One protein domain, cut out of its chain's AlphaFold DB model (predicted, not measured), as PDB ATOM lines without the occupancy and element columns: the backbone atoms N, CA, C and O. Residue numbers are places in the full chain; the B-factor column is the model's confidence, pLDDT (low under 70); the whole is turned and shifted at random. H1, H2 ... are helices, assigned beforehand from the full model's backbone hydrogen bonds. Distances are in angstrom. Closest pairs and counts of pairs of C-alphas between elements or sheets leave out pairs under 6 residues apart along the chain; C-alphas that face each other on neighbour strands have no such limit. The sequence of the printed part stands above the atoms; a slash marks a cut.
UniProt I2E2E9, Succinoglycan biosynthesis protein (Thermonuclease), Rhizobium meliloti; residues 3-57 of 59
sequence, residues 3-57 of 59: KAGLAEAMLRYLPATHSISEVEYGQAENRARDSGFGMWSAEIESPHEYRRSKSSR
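Overview. This is residues 3 to 57 of the 59 residues of the protein "Succinoglycan biosynthesis protein (Thermonuclease)" of Rhizobium meliloti (UniProt I2E2E9). One helix, H1, has the unnamed stretch of residues 3 to 14 running beside it, and short H2 makes a corner at its far end. From there residues 42 to 57 stick out as a long arm that ends in H3, and the loop of residues 15 to 20 stands free at the other end. The printed part has 55 residues, 26 of them, under half, in three named helices, H1, H2, H3; the class is all helix. It is extended, with a radius of gyration of the C-alphas of 17.2 A and spans of 57 by 20 by 13 A.

Along the chain. H1, residues 22 to 34, begins at C-alpha (417.473, 323.607, 401.214) and is 18.6 A long. H2 is residues 38 to 41, 5.4 A. H3, residues 47 to 55, is 12.2 A long and ends at C-alpha (437.037, 285.885, 380.523).

Arrangement. H1 and H2 touch only at the corner, H1 with residues 32 to 33 alone; the closest C-alphas, of Arg 33 and Trp 40, are 5.4 A apart. H3 is apart from H1 and H2. Every O i to N i+4 pair is within hydrogen-bond range in H1 and H3; H2 is too short for one.

Size, cuts and confidence. The C-alphas farthest apart, of Thr 17 and Ser 56, are 57.0 A apart. The printed part has no cut, and both links between helices are tight. Residues 56 to 57 are under pLDDT 70.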
ATOM      1  N   LYS A   3     429.242 319.230 399.942       82.25
ATOM      2  CA  LYS A   3     430.113 319.887 398.936       82.25
ATOM      3  C   LYS A   3     431.355 319.074 398.542       82.25
ATOM      4  O   LYS A   3     431.872 319.255 397.451       82.25
ATOM      5  N   ALA A   4     431.849 318.225 399.441       86.88
ATOM      6  CA  ALA A   4     433.002 317.362 399.190       86.88
ATOM      7  C   ALA A   4     432.589 315.993 398.610       86.88
ATOM      8  O   ALA A   4     433.428 315.110 398.485       86.88
ATOM      9  N   GLY A   5     431.296 315.790 398.328       86.06
ATOM     10  CA  GLY A   5     430.752 314.522 397.845       86.06
ATOM     11  C   GLY A   5     430.804 313.387 398.868       86.06
ATOM     12  O   GLY A   5     430.688 312.228 398.498       86.06
ATOM     13  N   LEU A   6     431.002 313.688 400.155       84.69
ATOM     14  CA  LEU A   6     431.095 312.668 401.210       84.69
ATOM     15  C   LEU A   6     429.719 312.196 401.713       84.69
ATOM     16  O   LEU A   6     429.650 311.245 402.482       84.69
ATOM     17  N   ALA A   7     428.641 312.891 401.336       85.06
ATOM     18  CA  ALA A   7     427.265 312.576 401.715       85.06
ATOM     19  C   ALA A   7     426.271 313.196 400.714       85.06
ATOM     20  O   ALA A   7     426.567 314.249 400.143       85.06
ATOM     21  N   GLU A   8     425.097 312.583 400.564       83.56
ATOM     22  CA  GLU A   8     423.945 313.155 399.842       83.56
ATOM     23  C   GLU A   8     423.230 314.226 400.686       83.56
ATOM     24  O   GLU A   8     423.355 314.259 401.918       83.56
ATOM     25  N   ALA A   9     422.455 315.110 400.048       83.44
ATOM     26  CA  ALA A   9     421.635 316.076 400.771       83.44
ATOM     27  C   ALA A   9     420.395 315.397 401.382       83.44
ATOM     28  O   ALA A   9     419.363 315.213 400.744       83.44
ATOM     29  N   MET A  10     420.459 315.064 402.672       80.62
ATOM     30  CA  MET A  10     419.333 314.460 403.398       80.62
ATOM     31  C   MET A  10     418.339 315.512 403.923       80.62
ATOM     32  O   MET A  10     418.148 315.663 405.130       80.62
ATOM     33  N   LEU A  11     417.684 316.238 403.008       77.12
ATOM     34  CA  LEU A  11     416.786 317.365 403.327       77.12
ATOM     35  C   LEU A  11     415.608 316.982 404.238       77.12
ATOM     36  O   LEU A  11     415.178 317.778 405.064       77.12
ATOM     37  N   ARG A  12     415.130 315.734 404.158       79.62
ATOM     38  CA  ARG A  12     414.008 315.232 404.973       79.62
ATOM     39  C   ARG A  12     414.262 315.281 406.485       79.62
ATOM     40  O   ARG A  12     413.311 315.247 407.259       79.62
ATOM     41  N   TYR A  13     415.525 315.336 406.896       79.06
ATOM     42  CA  TYR A  13     415.931 315.349 408.301       79.06
ATOM     43  C   TYR A  13     416.544 316.686 408.721       79.06
ATOM     44  O   TYR A  13     417.118 316.784 409.805       79.06
ATOM     45  N   LEU A  14     416.440 317.711 407.872       75.00
ATOM     46  CA  LEU A  14     416.948 319.034 408.184       75.00
ATOM     47  C   LEU A  14     416.038 319.688 409.238       75.00
ATOM     48  O   LEU A  14     414.827 319.784 409.025       75.00
ATOM     49  N   PRO A  15     416.575 320.138 410.385       80.06
ATOM     50  CA  PRO A  15     415.787 320.890 411.350       80.06
ATOM     51  C   PRO A  15     415.245 322.171 410.712       80.06
ATOM     52  O   PRO A  15     415.966 322.856 409.990       80.06
ATOM     53  N   ALA A  16     414.008 322.546 411.040       74.94
ATOM     54  CA  ALA A  16     413.384 323.762 410.512       74.94
ATOM     55  C   ALA A  16     414.166 325.053 410.844       74.94
ATOM     56  O   ALA A  16     414.013 326.063 410.167       74.94
ATOM     57  N   THR A  17     415.011 325.026 411.879       78.12
ATOM     58  CA  THR A  17     415.868 326.145 412.305       78.12
ATOM     59  C   THR A  17     417.303 326.047 411.786       78.12
ATOM     60  O   THR A  17     418.205 326.665 412.354       78.12
ATOM     61  N   HIS A  18     417.562 325.232 410.765       75.50
ATOM     62  CA  HIS A  18     418.907 325.113 410.211       75.50
ATOM     63  C   HIS A  18     419.304 326.376 409.441       75.50
ATOM     64  O   HIS A  18     418.496 326.976 408.740       75.50
ATOM     65  N   SER A  19     420.562 326.792 409.578       75.81
ATOM     66  CA  SER A  19     421.065 328.065 409.040       75.81
ATOM     67  C   SER A  19     421.354 328.046 407.537       75.81
ATOM     68  O   SER A  19     421.594 329.098 406.952       75.81
ATOM     69  N   ILE A  20     421.357 326.865 406.920       75.62
ATOM     70  CA  ILE A  20     421.635 326.669 405.495       75.62
ATOM     71  C   ILE A  20     420.324 326.321 404.797       75.62
ATOM     72  O   ILE A  20     419.612 325.415 405.239       75.62
ATOM     73  N   SER A  21     420.028 327.010 403.694       81.25
ATOM     74  CA  SER A  21     418.793 326.774 402.944       81.25
ATOM     75  C   SER A  21     418.809 325.425 402.214       81.25
ATOM     76  O   SER A  21     419.859 324.927 401.796       81.25
ATOM     77  N   GLU A  22     417.628 324.847 401.991       81.56
ATOM     78  CA  GLU A  22     417.473 323.607 401.214       81.56
ATOM     79  C   GLU A  22     418.067 323.728 399.801       81.56
ATOM     80  O   GLU A  22     418.696 322.797 399.291       81.56
ATOM     81  N   VAL A  23     417.932 324.910 399.188       84.75
ATOM     82  CA  VAL A  23     418.453 325.206 397.848       84.75
ATOM     83  C   VAL A  23     419.979 325.106 397.814       84.75
ATOM     84  O   VAL A  23     420.543 324.530 396.883       84.75
ATOM     85  N   GLU A  24     420.664 325.624 398.834       86.12
ATOM     86  CA  GLU A  24     422.126 325.563 398.918       86.12
ATOM     87  C   GLU A  24     422.641 324.133 399.090       86.12
ATOM     88  O   GLU A  24     423.704 323.795 398.563       86.12
ATOM     89  N   TYR A  25     421.885 323.278 399.782       85.19
ATOM     90  CA  TYR A  25     422.195 321.854 399.883       85.19
ATOM     91  C   TYR A  25     422.082 321.148 398.530       85.19
ATOM     92  O   TYR A  25     423.018 320.447 398.141       85.19
ATOM     93  N   GLY A  26     420.999 321.386 397.783       85.88
ATOM     94  CA  GLY A  26     420.831 320.815 396.442       85.88
ATOM     95  C   GLY A  26     421.920 321.276 395.470       85.88
ATOM     96  O   GLY A  26     422.502 320.472 394.744       85.88
ATOM     97  N   GLN A  27     422.281 322.561 395.502       90.31
ATOM     98  CA  GLN A  27     423.376 323.088 394.680       90.31
ATOM     99  C   GLN A  27     424.738 322.504 395.066       90.31
ATOM    100  O   GLN A  27     425.571 322.249 394.194       90.31
ATOM    101  N   ALA A  28     424.989 322.305 396.362       88.31
ATOM    102  CA  ALA A  28     426.218 321.693 396.846       88.31
ATOM    103  C   ALA A  28     426.372 320.247 396.366       88.31
ATOM    104  O   ALA A  28     427.469 319.862 395.963       88.31
ATOM    105  N   GLU A  29     425.293 319.466 396.402       89.50
ATOM    106  CA  GLU A  29     425.295 318.084 395.930       89.50
ATOM    107  C   GLU A  29     425.465 318.005 394.413       89.50
ATOM    108  O   GLU A  29     426.341 317.282 393.946       89.50
ATOM    109  N   ASN A  30     424.710 318.802 393.650       91.06
ATOM    110  CA  ASN A  30     424.830 318.834 392.191       91.06
ATOM    111  C   ASN A  30     426.257 319.178 391.756       91.06
ATOM    112  O   ASN A  30     426.837 318.470 390.944       91.06
ATOM    113  N   ARG A  31     426.888 320.182 392.381       92.25
ATOM    114  CA  ARG A  31     428.295 320.512 392.096       92.25
ATOM    115  C   ARG A  31     429.249 319.365 392.416       92.25
ATOM    116  O   ARG A  31     430.202 319.155 391.669       92.25
ATOM    117  N   ALA A  32     429.026 318.649 393.516       91.56
ATOM    118  CA  ALA A  32     429.854 317.502 393.874       91.56
ATOM    119  C   ALA A  32     429.664 316.333 392.893       91.56
ATOM    120  O   ALA A  32     430.642 315.658 392.584       91.56
ATOM    121  N   ARG A  33     428.448 316.128 392.369       90.44
ATOM    122  CA  ARG A  33     428.151 315.141 391.318       90.44
ATOM    123  C   ARG A  33     428.820 315.502 390.001       90.44
ATOM    124  O   ARG A  33     429.560 314.687 389.466       90.44
ATOM    125  N   ASP A  34     428.618 316.731 389.533       92.75
ATOM    126  CA  ASP A  34     429.161 317.218 388.261       92.75
ATOM    127  C   ASP A  34     430.695 317.204 388.246       92.75
ATOM    128  O   ASP A  34     431.314 316.944 387.218       92.75
ATOM    129  N   SER A  35     431.316 317.462 389.402       90.25
ATOM    130  CA  SER A  35     432.776 317.448 389.559       90.25
ATOM    131  C   SER A  35     433.340 316.061 389.881       90.25
ATOM    132  O   SER A  35     434.554 315.929 390.023       90.25
ATOM    133  N   GLY A  36     432.486 315.046 390.060       89.31
ATOM    134  CA  GLY A  36     432.900 313.698 390.447       89.31
ATOM    135  C   GLY A  36     433.661 313.664 391.774       89.31
ATOM    136  O   GLY A  36     434.726 313.066 391.857       89.31
ATOM    137  N   PHE A  37     433.174 314.341 392.817       89.75
ATOM    138  CA  PHE A  37     433.824 314.356 394.131       89.75
ATOM    139  C   PHE A  37     433.311 313.262 395.068       89.75
ATOM    140  O   PHE A  37     432.119 312.960 395.112       89.75
ATOM    141  N   GLY A  38     434.219 312.728 395.892       89.44
ATOM    142  CA  GLY A  38     433.898 311.789 396.968       89.44
ATOM    143  C   GLY A  38     433.196 310.530 396.455       89.44
ATOM    144  O   GLY A  38     433.709 309.840 395.586       89.44
ATOM    145  N   MET A  39     432.001 310.247 396.971       88.69
ATOM    146  CA  MET A  39     431.140 309.146 396.519       88.69
ATOM    147  C   MET A  39     430.833 309.201 395.017       88.69
ATOM    148  O   MET A  39     430.656 308.161 394.388       88.69
ATOM    149  N   TRP A  40     430.793 310.399 394.436       89.12
ATOM    150  CA  TRP A  40     430.511 310.605 393.019       89.12
ATOM    151  C   TRP A  40     431.739 310.426 392.122       89.12
ATOM    152  O   TRP A  40     431.603 310.483 390.905       89.12
ATOM    153  N   SER A  41     432.928 310.204 392.694       89.94
ATOM    154  CA  SER A  41     434.165 309.980 391.933       89.94
ATOM    155  C   SER A  41     434.338 308.535 391.471       89.94
ATOM    156  O   SER A  41     435.350 308.209 390.855       89.94
ATOM    157  N   ALA A  42     433.430 307.635 391.857       85.94
ATOM    158  CA  ALA A  42     433.577 306.217 391.580       85.94
ATOM    159  C   ALA A  42     433.432 305.947 390.077       85.94
ATOM    160  O   ALA A  42     432.367 306.150 389.492       85.94
ATOM    161  N   GLU A  43     434.499 305.443 389.463       82.25
ATOM    162  CA  GLU A  43     434.448 304.917 388.104       82.25
ATOM    163  C   GLU A  43     433.721 303.568 388.120       82.25
ATOM    164  O   GLU A  43     434.165 302.603 388.747       82.25
ATOM    165  N   ILE A  44     432.567 303.505 387.454       81.44
ATOM    166  CA  ILE A  44     431.783 302.275 387.330       81.44
ATOM    167  C   ILE A  44     432.190 301.590 386.028       81.44
ATOM    168  O   ILE A  44     431.891 302.082 384.941       81.44
ATOM    169  N   GLU A  45     432.854 300.438 386.138       86.81
ATOM    170  CA  GLU A  45     433.157 299.598 384.977       86.81
ATOM    171  C   GLU A  45     431.854 299.094 384.344       86.81
ATOM    172  O   GLU A  45     430.942 298.620 385.035       86.81
ATOM    173  N   SER A  46     431.758 299.167 383.014       88.00
ATOM    174  CA  SER A  46     430.587 298.628 382.331       88.00
ATOM    175  C   SER A  46     430.530 297.099 382.499       88.00
ATOM    176  O   SER A  46     431.560 296.421 382.412       88.00
ATOM    177  N   PRO A  47     429.339 296.486 382.664       89.12
ATOM    178  CA  PRO A  47     429.237 295.033 382.845       89.12
ATOM    179  C   PRO A  47     429.888 294.212 381.717       89.12
ATOM    180  O   PRO A  47     430.328 293.078 381.922       89.12
ATOM    181  N   HIS A  48     429.952 294.773 380.506       89.19
ATOM    182  CA  HIS A  48     430.603 294.148 379.357       89.19
ATOM    183  C   HIS A  48     432.130 294.146 379.478       89.19
ATOM    184  O   HIS A  48     432.748 293.121 379.179       89.19
ATOM    185  N   GLU A  49     432.729 295.243 379.939       88.50
ATOM    186  CA  GLU A  49     434.174 295.335 380.175       88.50
ATOM    187  C   GLU A  49     434.617 294.411 381.304       88.50
ATOM    188  O   GLU A  49     435.536 293.612 381.094       88.50
ATOM    189  N   TYR A  50     433.868 294.396 382.412       87.62
ATOM    190  CA  TYR A  50     434.108 293.481 383.528       87.62
ATOM    191  C   TYR A  50     434.111 292.019 383.065       87.62
ATOM    192  O   TYR A  50     435.014 291.231 383.355       87.62
ATOM    193  N   ARG A  51     433.099 291.629 382.284       89.75
ATOM    194  CA  ARG A  51     432.965 290.249 381.805       89.75
ATOM    195  C   ARG A  51     434.078 289.869 380.826       89.75
ATOM    196  O   ARG A  51     434.585 288.749 380.894       89.75
ATOM    197  N   ARG A  52     434.503 290.792 379.953       86.88
ATOM    198  CA  ARG A  52     435.629 290.579 379.030       86.88
ATOM    199  C   ARG A  52     436.951 290.416 379.786       86.88
ATOM    200  O   ARG A  52     437.690 289.479 379.497       86.88
ATOM    201  N   SER A  53     437.225 291.279 380.767       85.44
ATOM    202  CA  SER A  53     438.469 291.251 381.553       85.44
ATOM    203  C   SER A  53     438.597 289.998 382.427       85.44
ATOM    204  O   SER A  53     439.704 289.513 382.667       85.44
ATOM    205  N   LYS A  54     437.472 289.427 382.877       84.12
ATOM    206  CA  LYS A  54     437.439 288.150 383.607       84.12
ATOM    207  C   LYS A  54     437.537 286.934 382.690       84.12
ATOM    208  O   LYS A  54     438.209 285.975 383.056       84.12
ATOM    209  N   SER A  55     436.938 286.979 381.498       74.50
ATOM    210  CA  SER A  55     437.037 285.885 380.523       74.50
ATOM    211  C   SER A  55     438.456 285.710 379.977       74.50
ATOM    212  O   SER A  55     438.853 284.586 379.699       74.50
ATOM    213  N   SER A  56     439.234 286.789 379.845       64.69
ATOM    214  CA  SER A  56     440.626 286.717 379.377       64.69
ATOM    215  C   SER A  56     441.623 286.251 380.447       64.69
ATOM    216  O   SER A  56     442.813 286.166 380.165       64.69
ATOM    217  N   ARG A  57     441.173 286.017 381.689       65.19
ATOM    218  CA  ARG A  57     441.993 285.497 382.801       65.19
ATOM    219  C   ARG A  57     441.795 283.999 383.043       65.19
ATOM    220  O   ARG A  57     442.316 283.482 384.026       65.19
TER     221      ARG A  57